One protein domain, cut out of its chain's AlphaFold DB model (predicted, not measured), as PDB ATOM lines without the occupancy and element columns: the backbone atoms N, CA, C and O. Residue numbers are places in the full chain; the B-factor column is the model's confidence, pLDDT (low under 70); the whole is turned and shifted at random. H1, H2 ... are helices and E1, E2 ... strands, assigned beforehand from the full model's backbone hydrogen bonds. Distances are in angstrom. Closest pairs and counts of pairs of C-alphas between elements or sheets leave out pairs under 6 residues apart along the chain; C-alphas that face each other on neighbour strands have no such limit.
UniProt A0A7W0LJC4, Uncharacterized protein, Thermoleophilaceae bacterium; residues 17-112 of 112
ATOM      1  N   VAL A  17     249.411 186.330  92.347       93.69
ATOM      2  CA  VAL A  17     249.268 184.947  92.815       93.69
ATOM      3  C   VAL A  17     248.280 184.173  91.952       93.69
ATOM      4  O   VAL A  17     247.301 184.723  91.436       93.69
ATOM      5  N   ARG A  18     248.533 182.871  91.784       93.81
ATOM      6  CA  ARG A  18     247.597 181.956  91.118       93.81
ATOM      7  C   ARG A  18     246.367 181.774  92.004       93.81
ATOM      8  O   ARG A  18     246.478 181.558  93.209       93.81
ATOM      9  N   GLY A  19     245.201 181.861  91.386       93.88
ATOM     10  CA  GLY A  19     243.922 181.739  92.059       93.88
ATOM     11  C   GLY A  19     242.841 181.204  91.135       93.88
ATOM     12  O   GLY A  19     243.076 180.855  89.973       93.88
ATOM     13  N   THR A  20     241.631 181.159  91.664       95.94
ATOM     14  CA  THR A  20     240.428 180.762  90.942       95.94
ATOM     15  C   THR A  20     239.359 181.831  91.089       95.94
ATOM     16  O   THR A  20     239.278 182.530  92.100       95.94
ATOM     17  N   ALA A  21     238.526 181.977  90.067       96.00
ATOM     18  CA  ALA A  21     237.375 182.861  90.098       96.00
ATOM     19  C   ALA A  21     236.114 182.082  89.741       96.00
ATOM     20  O   ALA A  21     236.016 181.519  88.653       96.00
ATOM     21  N   GLN A  22     235.142 182.058  90.647       96.94
ATOM     22  CA  GLN A  22     233.829 181.499  90.359       96.94
ATOM     23  C   GLN A  22     232.985 182.544  89.632       96.94
ATOM     24  O   GLN A  22     232.812 183.660  90.123       96.94
ATOM     25  N   VAL A  23     232.447 182.184  88.472       96.81
ATOM     26  CA  VAL A  23     231.543 183.037  87.700       96.81
ATOM     27  C   VAL A  23     230.176 183.032  88.372       96.81
ATOM     28  O   VAL A  23     229.478 182.021  88.365       96.81
ATOM     29  N   VAL A  24     229.780 184.166  88.940       97.19
ATOM     30  CA  VAL A  24     228.442 184.360  89.517       97.19
ATOM     31  C   VAL A  24     227.444 184.662  88.405       97.19
ATOM     32  O   VAL A  24     226.378 184.058  88.336       97.19
ATOM     33  N   SER A  25     227.803 185.572  87.504       95.38
ATOM     34  CA  SER A  25     226.998 185.916  86.334       95.38
ATOM     35  C   SER A  25     227.883 186.418  85.198       95.38
ATOM     36  O   SER A  25     228.984 186.919  85.429       95.38
ATOM     37  N   CYS A  26     227.410 186.289  83.960       94.69
ATOM     38  CA  CYS A  26     228.043 186.873  82.782       94.69
ATOM     39  C   CYS A  26     226.983 187.283  81.759       94.69
ATOM     40  O   CYS A  26     225.911 186.680  81.689       94.69
ATOM     41  N   ASN A  27     227.276 188.294  80.945       92.38
ATOM     42  CA  ASN A  27     226.440 188.604  79.790       92.38
ATOM     43  C   ASN A  27     226.554 187.514  78.703       92.38
ATOM     44  O   ASN A  27     227.545 186.784  78.609       92.38
ATOM     45  N   GLY A  28     225.525 187.412  77.861       88.25
ATOM     46  CA  GLY A  28     225.591 186.609  76.641       88.25
ATOM     47  C   GLY A  28     226.435 187.292  75.562       88.25
ATOM     48  O   GLY A  28     226.486 188.524  75.497       88.25
ATOM     49  N   HIS A  29     227.063 186.498  74.696       84.69
ATOM     50  CA  HIS A  29     227.637 186.992  73.442       84.69
ATOM     51  C   HIS A  29     226.516 187.303  72.431       84.69
ATOM     52  O   HIS A  29     225.426 186.733  72.507       84.69
ATOM     53  N   ARG A  30     226.754 188.207  71.472       83.06
ATOM     54  CA  ARG A  30     225.755 188.624  70.463       83.06
ATOM     55  C   ARG A  30     226.330 188.560  69.052       83.06
ATOM     56  O   ARG A  30     227.398 189.099  68.812       83.06
ATOM     57  N   GLY A  31     225.607 187.998  68.086       82.31
ATOM     58  CA  GLY A  31     226.082 187.914  66.697       82.31
ATOM     59  C   GLY A  31     227.249 186.931  66.508       82.31
ATOM     60  O   GLY A  31     227.409 186.000  67.293       82.31
ATOM     61  N   HIS A  32     228.051 187.134  65.456       79.12
ATOM     62  CA  HIS A  32     229.038 186.153  64.964       79.12
ATOM     63  C   HIS A  32     230.511 186.561  65.156       79.12
ATOM     64  O   HIS A  32     231.405 185.928  64.596       79.12
ATOM     65  N   GLY A  33     230.787 187.626  65.917       83.50
ATOM     66  CA  GLY A  33     232.165 188.051  66.184       83.50
ATOM     67  C   GLY A  33     232.946 186.968  66.933       83.50
ATOM     68  O   GLY A  33     232.398 186.338  67.824       83.50
ATOM     69  N   VAL A  34     234.220 186.754  66.588       88.19
ATOM     70  CA  VAL A  34     235.062 185.683  67.170       88.19
ATOM     71  C   VAL A  34     235.469 185.977  68.619       88.19
ATOM     72  O   VAL A  34     235.542 185.065  69.445       88.19
ATOM     73  N   THR A  35     235.679 187.255  68.932       89.62
ATOM     74  CA  THR A  35     236.029 187.760  70.261       89.62
ATOM     75  C   THR A  35     235.125 188.936  70.588       89.62
ATOM     76  O   THR A  35     234.920 189.805  69.742       89.62
ATOM     77  N   GLN A  36     234.575 188.973  71.802       91.00
ATOM     78  CA  GLN A  36     233.664 190.034  72.241       91.00
ATOM     79  C   GLN A  36     233.918 190.422  73.691       91.00
ATOM     80  O   GLN A  36     234.499 189.652  74.456       91.00
ATOM     81  N   ASN A  37     233.477 191.620  74.073       91.31
ATOM     82  CA  ASN A  37     233.572 192.068  75.454       91.31
ATOM     83  C   ASN A  37     232.567 191.306  76.334       91.31
ATOM     84  O   ASN A  37     231.349 191.427  76.160       91.31
ATOM     85  N   CYS A  38     233.080 190.540  77.288       92.12
ATOM     86  CA  CYS A  38     232.294 189.838  78.287       92.12
ATOM     87  C   CYS A  38     232.363 190.606  79.607       92.12
ATOM     88  O   CYS A  38     233.455 190.897  80.093       92.12
ATOM     89  N   ARG A  39     231.203 190.923  80.186       94.06
ATOM     90  CA  ARG A  39     231.081 191.512  81.525       94.06
ATOM     91  C   ARG A  39     230.554 190.444  82.467       94.06
ATOM     92  O   ARG A  39     229.552 189.796  82.161       94.06
ATOM     93  N   MET A  40     231.223 190.270  83.595       94.88
ATOM     94  CA  MET A  40     230.955 189.190  84.536       94.88
ATOM     95  C   MET A  40     231.111 189.643  85.986       94.88
ATOM     96  O   MET A  40     231.926 190.512  86.293       94.88
ATOM     97  N   GLN A  41     230.330 189.028  86.869       96.75
ATOM     98  CA  GLN A  41     230.523 189.091  88.315       96.75
ATOM     99  C   GLN A  41     231.270 187.832  88.744       96.75
ATOM    100  O   GLN A  41     230.854 186.718  88.413       96.75
ATOM    101  N   LEU A  42     232.377 188.007  89.456       96.44
ATOM    102  CA  LEU A  42     233.279 186.935  89.856       96.44
ATOM    103  C   LEU A  42     233.458 186.921  91.368       96.44
ATOM    104  O   LEU A  42     233.597 187.977  91.974       96.44
ATOM    105  N   VAL A  43     233.553 185.735  91.964       96.75
ATOM    106  CA  VAL A  43     234.097 185.560  93.317       96.75
ATOM    107  C   VAL A  43     235.499 184.989  93.193       96.75
ATOM    108  O   VAL A  43     235.674 183.831  92.817       96.75
ATOM    109  N   VAL A  44     236.495 185.809  93.497       95.44
ATOM    110  CA  VAL A  44     237.915 185.491  93.331       95.44
ATOM    111  C   VAL A  44     238.478 184.965  94.638       95.44
ATOM    112  O   VAL A  44     238.165 185.488  95.708       95.44
ATOM    113  N   ARG A  45     239.310 183.932  94.547       94.44
ATOM    114  CA  ARG A  45     240.041 183.315  95.654       94.44
ATOM    115  C   ARG A  45     241.477 183.060  95.212       94.44
ATOM    116  O   ARG A  45     241.719 182.714  94.059       94.44
ATOM    117  N   GLY A  46     242.424 183.212  96.122       92.06
ATOM    118  CA  GLY A  46     243.838 182.967  95.857       92.06
ATOM    119  C   GLY A  46     244.617 182.859  97.157       92.06
ATOM    120  O   GLY A  46     244.091 183.157  98.230       92.06
ATOM    121  N   ASP A  47     245.868 182.428  97.064       90.50
ATOM    122  CA  ASP A  47     246.724 182.305  98.240       90.50
ATOM    123  C   ASP A  47     246.968 183.672  98.911       90.50
ATOM    124  O   ASP A  47     247.452 184.623  98.288       90.50
ATOM    125  N   GLY A  48     246.587 183.789 100.185       89.12
ATOM    126  CA  GLY A  48     246.616 185.055 100.925       89.12
ATOM    127  C   GLY A  48     245.583 186.094 100.465       89.12
ATOM    128  O   GLY A  48     245.657 187.246 100.891       89.12
ATOM    129  N   VAL A  49     244.619 185.718  99.614       88.75
ATOM    130  CA  VAL A  49     243.541 186.597  99.138       88.75
ATOM    131  C   VAL A  49     242.190 186.075  99.637       88.75
ATOM    132  O   VAL A  49     241.742 185.017  99.179       88.75
ATOM    133  N   PRO A  50     241.501 186.795 100.547       88.31
ATOM    134  CA  PRO A  50     240.173 186.394 100.993       88.31
ATOM    135  C   PRO A  50     239.184 186.405  99.823       88.31
ATOM    136  O   PRO A  50     239.324 187.191  98.884       88.31
ATOM    137  N   ALA A  51     238.166 185.543  99.898       92.69
ATOM    138  CA  ALA A  51     237.150 185.449  98.857       92.69
ATOM    139  C   ALA A  51     236.478 186.811  98.632       92.69
ATOM    140  O   ALA A  51     235.884 187.373  99.554       92.69
ATOM    141  N   LYS A  52     236.565 187.340  97.407       94.25
ATOM    142  CA  LYS A  52     236.076 188.684  97.086       94.25
ATOM    143  C   LYS A  52     235.220 188.692  95.830       94.25
ATOM    144  O   LYS A  52     235.646 188.197  94.789       94.25
ATOM    145  N   ALA A  53     234.040 189.301  95.929       96.00
ATOM    146  CA  ALA A  53     233.199 189.590  94.776       96.00
ATOM    147  C   ALA A  53     233.737 190.814  94.016       96.00
ATOM    148  O   ALA A  53     233.963 191.867  94.618       96.00
ATOM    149  N   ILE A  54     233.945 190.674  92.708       94.75
ATOM    150  CA  ILE A  54     234.388 191.749  91.819       94.75
ATOM    151  C   ILE A  54     233.581 191.743  90.524       94.75
ATOM    152  O   ILE A  54     233.160 190.693  90.036       94.75
ATOM    153  N   GLU A  55     233.458 192.918  89.921       94.88
ATOM    154  CA  GLU A  55     233.054 193.032  88.529       94.88
ATOM    155  C   GLU A  55     234.296 192.977  87.633       94.88
ATOM    156  O   GLU A  55     235.290 193.662  87.885       94.88
ATOM    157  N   HIS A  56     234.240 192.172  86.575       92.62
ATOM    158  CA  HIS A  56     235.306 192.045  85.592       92.62
ATOM    159  C   HIS A  56     234.752 192.214  84.176       92.62
ATOM    160  O   HIS A  56     233.659 191.742  83.855       92.62
ATOM    161  N   SER A  57     235.521 192.878  83.316       91.00
ATOM    162  CA  SER A  57     235.239 192.975  81.888       91.00
ATOM    163  C   SER A  57     236.497 192.685  81.079       91.00
ATOM    164  O   SER A  57     237.606 193.052  81.469       91.00
ATOM    165  N   GLY A  58     236.333 191.987  79.959       89.19
ATOM    166  CA  GLY A  58     237.456 191.588  79.124       89.19
ATOM    167  C   GLY A  58     237.026 191.026  77.779       89.19
ATOM    168  O   GLY A  58     235.891 190.591  77.590       89.19
ATOM    169  N   HIS A  59     237.961 191.021  76.833       90.06
ATOM    170  CA  HIS A  59     237.756 190.415  75.523       90.06
ATOM    171  C   HIS A  59     237.880 188.898  75.632       90.06
ATOM    172  O   HIS A  59     238.932 188.378  76.001       90.06
ATOM    173  N   VAL A  60     236.804 188.190  75.298       92.19
ATOM    174  CA  VAL A  60     236.719 186.734  75.403       92.19
ATOM    175  C   VAL A  60     236.400 186.143  74.044       92.19
ATOM    176  O   VAL A  60     235.493 186.591  73.343       92.19
ATOM    177  N   HIS A  61     237.158 185.118  73.676       92.19
ATOM    178  CA  HIS A  61     236.906 184.343  72.473       92.19
ATOM    179  C   HIS A  61     235.643 183.488  72.659       92.19
ATOM    180  O   HIS A  61     235.522 182.788  73.664       92.19
ATOM    181  N   LEU A  62     234.737 183.450  71.674       91.38
ATOM    182  CA  LEU A  62     233.448 182.738  71.772       91.38
ATOM    183  C   LEU A  62     233.597 181.269  72.181       91.38
ATOM    184  O   LEU A  62     232.887 180.790  73.054       91.38
ATOM    185  N   LYS A  63     234.585 180.562  71.618       91.56
ATOM    186  CA  LYS A  63     234.910 179.175  72.003       91.56
ATOM    187  C   LYS A  63     235.233 178.973  73.488       91.56
ATOM    188  O   LYS A  63     235.219 177.830  73.913       91.56
ATOM    189  N   ARG A  64     235.548 180.008  74.268       92.50
ATOM    190  CA  ARG A  64     235.858 179.916  75.707       92.50
ATOM    191  C   ARG A  64     234.919 180.783  76.547       92.50
ATOM    192  O   ARG A  64     235.235 181.077  77.696       92.50
ATOM    193  N   TRP A  65     233.773 181.180  75.984       93.06
ATOM    194  CA  TRP A  65     232.808 182.031  76.672       93.06
ATOM    195  C   TRP A  65     232.424 181.424  78.031       93.06
ATOM    196  O   TRP A  65     232.151 180.218  78.090       93.06
ATOM    197  N   PRO A  66     232.452 182.196  79.127       93.62
ATOM    198  CA  PRO A  66     232.138 181.678  80.451       93.62
ATOM    199  C   PRO A  66     230.642 181.387  80.596       93.62
ATOM    200  O   PRO A  66     229.807 181.805  79.794       93.62
ATOM    201  N   SER A  67     230.295 180.655  81.648       93.12
ATOM    202  CA  SER A  67     228.909 180.436  82.060       93.12
ATOM    203  C   SER A  67     228.816 180.546  83.582       93.12
ATOM    204  O   SER A  67     229.809 180.252  84.256       93.12
ATOM    205  N   PRO A  68     227.668 180.960  84.148       95.06
ATOM    206  CA  PRO A  68     227.475 180.971  85.596       95.06
ATOM    207  C   PRO A  68     227.781 179.605  86.223       95.06
ATOM    208  O   PRO A  68     227.481 178.564  85.640       95.06
ATOM    209  N   GLY A  69     228.418 179.607  87.392       93.88
ATOM    210  CA  GLY A  69     228.890 178.408  88.090       93.88
ATOM    211  C   GLY A  69     230.257 177.891  87.625       93.88
ATOM    212  O   GLY A  69     230.867 177.088  88.330       93.88
ATOM    213  N   MET A  70     230.782 178.366  86.491       94.12
ATOM    214  CA  MET A  70     232.111 177.976  86.017       94.12
ATOM    215  C   MET A  70     233.211 178.518  86.938       94.12
ATOM    216  O   MET A  70     233.126 179.641  87.429       94.12
ATOM    217  N   THR A  71     234.271 177.735  87.132       95.50
ATOM    218  CA  THR A  71     235.496 178.195  87.798       95.50
ATOM    219  C   THR A  71     236.551 178.518  86.747       95.50
ATOM    220  O   THR A  71     236.864 177.679  85.905       95.50
ATOM    221  N   LEU A  72     237.080 179.739  86.780       95.19
ATOM    222  CA  LEU A  72     238.105 180.228  85.866       95.19
ATOM    223  C   LEU A  72     239.471 180.271  86.570       95.19
ATOM    224  O   LEU A  72     239.539 180.747  87.707       95.19
ATOM    225  N   PRO A  73     240.557 179.830  85.915       95.06
ATOM    226  CA  PRO A  73     241.910 180.078  86.383       95.06
ATOM    227  C   PRO A  73     242.228 181.568  86.233       95.06
ATOM    228  O   PRO A  73     242.024 182.165  85.170       95.06
ATOM    229  N   VAL A  74     242.720 182.180  87.307       94.56
ATOM    230  CA  VAL A  74     243.065 183.600  87.314       94.56
ATOM    231  C   VAL A  74     244.419 183.851  87.964       94.56
ATOM    232  O   VAL A  74     244.891 183.087  88.806       94.56
ATOM    233  N   LEU A  75     245.027 184.969  87.594       93.81
ATOM    234  CA  LEU A  75     246.011 185.652  88.420       93.81
ATOM    235  C   LEU A  75     245.310 186.788  89.156       93.81
ATOM    236  O   LEU A  75     244.621 187.597  88.529       93.81
ATOM    237  N   VAL A  76     245.487 186.848  90.469       92.50
ATOM    238  CA  VAL A  76     244.985 187.929  91.322       92.50
ATOM    239  C   VAL A  76     246.167 188.634  91.971       92.50
ATOM    240  O   VAL A  76     247.107 187.989  92.423       92.50
ATOM    241  N   ASP A  77     246.148 189.961  91.996       92.50
ATOM    242  CA  ASP A  77     247.148 190.733  92.731       92.50
ATOM    243  C   ASP A  77     246.837 190.660  94.231       92.50
ATOM    244  O   ASP A  77     245.819 191.194  94.682       92.50
ATOM    245  N   ARG A  78     247.704 190.025  95.023       90.31
ATOM    246  CA  ARG A  78     247.528 189.915  96.478       90.31
ATOM    247  C   ARG A  78     247.491 191.294  97.143       90.31
ATOM    248  O   ARG A  78     246.730 191.499  98.086       90.31
ATOM    249  N   ALA A  79     248.229 192.268  96.604       89.38
ATOM    250  CA  ALA A  79     248.219 193.647  97.092       89.38
ATOM    251  C   ALA A  79     246.943 194.420  96.703       89.38
ATOM    252  O   ALA A  79     246.635 195.450  97.306       89.38
ATOM    253  N   ASN A  80     246.205 193.968  95.683       87.75
ATOM    254  CA  ASN A  80     244.927 194.552  95.284       87.75
ATOM    255  C   ASN A  80     244.019 193.508  94.607       87.75
ATOM    256  O   ASN A  80     244.023 193.403  93.377       87.75
ATOM    257  N   PRO A  81     243.146 192.825  95.369       86.00
ATOM    258  CA  PRO A  81     242.290 191.758  94.845       86.00
ATOM    259  C   PRO A  81     241.268 192.172  93.770       86.00
ATOM    260  O   PRO A  81     240.592 191.313  93.214       86.00
ATOM    261  N   ASN A  82     241.132 193.469  93.456       88.88
ATOM    262  CA  ASN A  82     240.334 193.935  92.313       88.88
ATOM    263  C   ASN A  82     241.085 193.806  90.977       88.88
ATOM    264  O   ASN A  82     240.479 193.917  89.912       88.88
ATOM    265  N   ARG A  83     242.409 193.612  91.009       90.25
ATOM    266  CA  ARG A  83     243.234 193.414  89.816       90.25
ATOM    267  C   ARG A  83     243.334 191.927  89.542       90.25
ATOM    268  O   ARG A  83     244.112 191.218  90.176       90.25
ATOM    269  N   VAL A  84     242.533 191.481  88.586       90.88
ATOM    270  CA  VAL A  84     242.440 190.074  88.208       90.88
ATOM    271  C   VAL A  84     242.618 189.933  86.710       90.88
ATOM    272  O   VAL A  84     242.088 190.730  85.932       90.88
ATOM    273  N   ARG A  85     243.368 188.909  86.310       91.56
ATOM    274  CA  ARG A  85     243.544 188.503  84.920       91.56
ATOM    275  C   ARG A  85     243.106 187.059  84.777       91.56
ATOM    276  O   ARG A  85     243.637 186.187  85.455       91.56
ATOM    277  N   VAL A  86     242.151 186.815  83.888       92.50
ATOM    278  CA  VAL A  86     241.734 185.455  83.545       92.50
ATOM    279  C   VAL A  86     242.754 184.840  82.596       92.50
ATOM    280  O   VAL A  86     243.130 185.441  81.587       92.50
ATOM    281  N   GLU A  87     243.192 183.628  82.907       92.50
ATOM    282  CA  GLU A  87     244.172 182.888  82.116       92.50
ATOM    283  C   GLU A  87     243.430 182.064  81.057       92.50
ATOM    284  O   GLU A  87     243.272 180.851  81.155       92.50
ATOM    285  N   TRP A  88     242.922 182.749  80.028       90.25
ATOM    286  CA  TRP A  88     242.056 182.151  79.003       90.25
ATOM    287  C   TRP A  88     242.681 180.975  78.246       90.25
ATOM    288  O   TRP A  88     241.938 180.156  77.714       90.25
ATOM    289  N   GLY A  89     244.014 180.876  78.196       88.31
ATOM    290  CA  GLY A  89     244.720 179.728  77.616       88.31
ATOM    291  C   GLY A  89     244.426 178.412  78.342       88.31
ATOM    292  O   GLY A  89     244.301 177.379  77.682       88.31
ATOM    293  N   ASP A  90     244.190 178.484  79.652       88.31
ATOM    294  CA  ASP A  90     243.941 177.338  80.535       88.31
ATOM    295  C   ASP A  90     242.437 177.061  80.725       88.31
ATOM    296  O   ASP A  90     242.039 176.105  81.388       88.31
ATOM    297  N   VAL A  91     241.570 177.896  80.143       91.19
ATOM    298  CA  VAL A  91     240.111 177.732  80.206       91.19
ATOM    299  C   VAL A  91     239.649 176.743  79.142       91.19
ATOM    300  O   VAL A  91     239.736 177.055  77.957       91.19
ATOM    301  N   GLU A  92     239.072 175.610  79.539       89.69
ATOM    302  CA  GLU A  92     238.463 174.650  78.605       89.69
ATOM    303  C   GLU A  92     237.479 175.328  77.633       89.69
ATOM    304  O   GLU A  92     236.612 176.130  78.020       89.69
ATOM    305  N   SER A  93     237.586 174.967  76.357       92.44
ATOM    306  CA  SER A  93     236.671 175.421  75.315       92.44
ATOM    307  C   SER A  93     235.270 174.829  75.481       92.44
ATOM    308  O   SER A  93     235.087 173.762  76.062       92.44
ATOM    309  N   LEU A  94     234.255 175.480  74.908       89.19
ATOM    310  CA  LEU A  94     232.875 174.994  74.890       89.19
ATOM    311  C   LEU A  94     232.783 173.557  74.362       89.19
ATOM    312  O   LEU A  94     232.049 172.757  74.930       89.19
ATOM    313  N   ALA A  95     233.534 173.222  73.311       89.75
ATOM    314  CA  ALA A  95     233.517 171.887  72.714       89.75
ATOM    315  C   ALA A  95     234.146 170.816  73.623       89.75
ATOM    316  O   ALA A  95     233.690 169.674  73.638       89.75
ATOM    317  N   GLU A  96     235.193 171.159  74.376       90.62
ATOM    318  CA  GLU A  96     235.783 170.268  75.388       90.62
ATOM    319  C   GLU A  96     234.825 170.079  76.564       90.62
ATOM    320  O   GLU A  96     234.526 168.945  76.933       90.62
ATOM    321  N   ARG A  97     234.239 171.173  77.067       90.50
ATOM    322  CA  ARG A  97     233.245 171.118  78.147       90.50
ATOM    323  C   ARG A  97     232.017 170.296  77.753       90.50
ATOM    324  O   ARG A  97     231.531 169.522  78.573       90.50
ATOM    325  N   ALA A  98     231.537 170.436  76.516       89.00
ATOM    326  CA  ALA A  98     230.413 169.663  75.993       89.00
ATOM    327  C   ALA A  98     230.739 168.165  75.904       89.00
ATOM    328  O   ALA A  98     229.930 167.347  76.335       89.00
ATOM    329  N   ARG A  99     231.934 167.804  75.411       91.69
ATOM    330  CA  ARG A  99     232.395 166.406  75.379       91.69
ATOM    331  C   ARG A  99     232.485 165.806  76.777       91.69
ATOM    332  O   ARG A  99     231.842 164.792  77.026       91.69
ATOM    333  N   ARG A 100     233.162 166.481  77.710       91.12
ATOM    334  CA  ARG A 100     233.259 166.034  79.109       91.12
ATOM    335  C   ARG A 100     231.880 165.882  79.761       91.12
ATOM    336  O   ARG A 100     231.642 164.932  80.499       91.12
ATOM    337  N   GLY A 101     230.963 166.812  79.487       87.00
ATOM    338  CA  GLY A 101     229.583 166.738  79.972       87.00
ATOM    339  C   GLY A 101     228.824 165.525  79.424       87.00
ATOM    340  O   GLY A 101     228.161 164.824  80.187       87.00
ATOM    341  N   ALA A 102     228.958 165.242  78.126       88.44
ATOM    342  CA  ALA A 102     228.356 164.070  77.495       88.44
ATOM    343  C   ALA A 102     228.936 162.758  78.050       88.44
ATOM    344  O   ALA A 102     228.182 161.839  78.361       88.44
ATOM    345  N   GLU A 103     230.254 162.684  78.240       89.25
ATOM    346  CA  GLU A 103     230.931 161.534  78.852       89.25
ATOM    347  C   GLU A 103     230.440 161.284  80.284       89.25
ATOM    348  O   GLU A 103     230.124 160.147  80.638       89.25
ATOM    349  N   GLY A 104     230.290 162.345  81.085       88.25
ATOM    350  CA  GLY A 104     229.739 162.256  82.440       88.25
ATOM    351  C   GLY A 104     228.290 161.757  82.475       88.25
ATOM    352  O   GLY A 104     227.934 160.956  83.340       88.25
ATOM    353  N   LEU A 105     227.461 162.174  81.513       88.44
ATOM    354  CA  LEU A 105     226.086 161.681  81.377       88.44
ATOM    355  C   LEU A 105     226.044 160.204  80.963       88.44
ATOM    356  O   LEU A 105     225.263 159.427  81.505       88.44
ATOM    357  N   VAL A 106     226.891 159.785  80.024       87.56
ATOM    358  CA  VAL A 106     226.967 158.373  79.616       87.56
ATOM    359  C   VAL A 106     227.427 157.495  80.781       87.56
ATOM    360  O   VAL A 106     226.860 156.423  80.995       87.56
ATOM    361  N   ALA A 107     228.420 157.942  81.555       87.06
ATOM    362  CA  ALA A 107     228.897 157.220  82.731       87.06
ATOM    363  C   ALA A 107     227.793 157.039  83.788       87.06
ATOM    364  O   ALA A 107     227.663 155.951  84.346       87.06
ATOM    365  N   SER A 108     226.960 158.060  84.020       88.00
ATOM    366  CA  SER A 108     225.861 157.967  84.989       88.00
ATOM    367  C   SER A 108     224.719 157.053  84.532       88.00
ATOM    368  O   SER A 108     224.089 156.416  85.371       88.00
ATOM    369  N   ILE A 109     224.484 156.928  83.221       88.94
ATOM    370  CA  ILE A 109     223.516 155.973  82.657       88.94
ATOM    371  C   ILE A 109     224.034 154.532  82.763       88.94
ATOM    372  O   ILE A 109     223.257 153.631  83.058       88.94
ATOM    373  N   ARG A 110     225.334 154.305  82.530       79.19
ATOM    374  CA  ARG A 110     225.958 152.967  82.574       79.19
ATOM    375  C   ARG A 110     226.162 152.418  83.985       79.19
ATOM    376  O   ARG A 110     226.292 151.211  84.138       79.19
ATOM    377  N   GLY A 111     226.244 153.287  84.991       70.38
ATOM    378  CA  GLY A 111     226.365 152.907  86.402       70.38
ATOM    379  C   GLY A 111     225.034 152.584  87.090       70.38
ATOM    380  O   GLY A 111     225.001 152.563  88.319       70.38
ATOM    381  N   ARG A 112     223.952 152.398  86.324       54.31
ATOM    382  CA  ARG A 112     222.627 151.997  86.802       54.31
ATOM    383  C   ARG A 112     222.306 150.574  86.361       54.31
ATOM    384  O   ARG A 112     222.630 150.242  85.201       54.31
TER     385      ARG A 112
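This is residues 17 to 112 of the 112 residues of an uncharacterized protein of Thermoleophilaceae bacterium (UniProt A0A7W0LJC4). One five-stranded sheet curls like part of a barrel and folds back on itself, with E3 and E2 facing E4 and E5 and E1 as the hinge; H1 leads away from this body as an arm, and residues 98 to 112 stick out. The printed part has 96 residues, with E1 to E5 and then H1 along the chain; the class is mixed, and the antiparallel sheet has the order E3 E2 E1 E4 E5. The whole is only just loose, close to compact, with a radius of gyration of the C-alphas of 15.1 A and spans of 49 by 35 by 21 A.

E1, residues 17 to 26, and E2, residues 35 to 46, form a hairpin, with N 22 and O 43 within hydrogen-bond range at 2.9 A. E2 and E3, residues 49 to 61, form another, with N 42 and O 54 at 2.9 A; E1 E2 E3 are a meander, each strand the antiparallel neighbour of the one before. E2 bends by 76 degrees at residue 41 and E3 by 82 degrees at residue 52. E4, residues 71 to 77, is antiparallel to E1, with N 19 and O 74 at 2.9 A; E1 E2 E3 E4 are a Greek key, a meander whose first strand neighbours a fourth. E4 and E5, residues 80 to 86, form a hairpin, with N 75 and O 85 at 2.8 A. Across the folded sheet, the closest C-alphas of E3 and E5 are those of Ile 54 and Asn 82, 6.4 A apart. H1, residues 94 to 110, is not on the sheet, and every O i to N i+4 pair in it is within hydrogen-bond range.

E1 begins at C-alpha 17 (249.268, 184.947, 92.815) and spans 23.6 A. E2 spans 27.2 A, E3 27.6 A, E4 17.8 A and E5 15.2 A. H1 spans 24.3 A and ends at C-alpha 110 (225.958, 152.967, 82.574).

The two C-alphas farthest apart are those of Ala 79 and Arg 112, 50.0 A. The printed part has no cut and no long link. Residue 112 has pLDDT under 70.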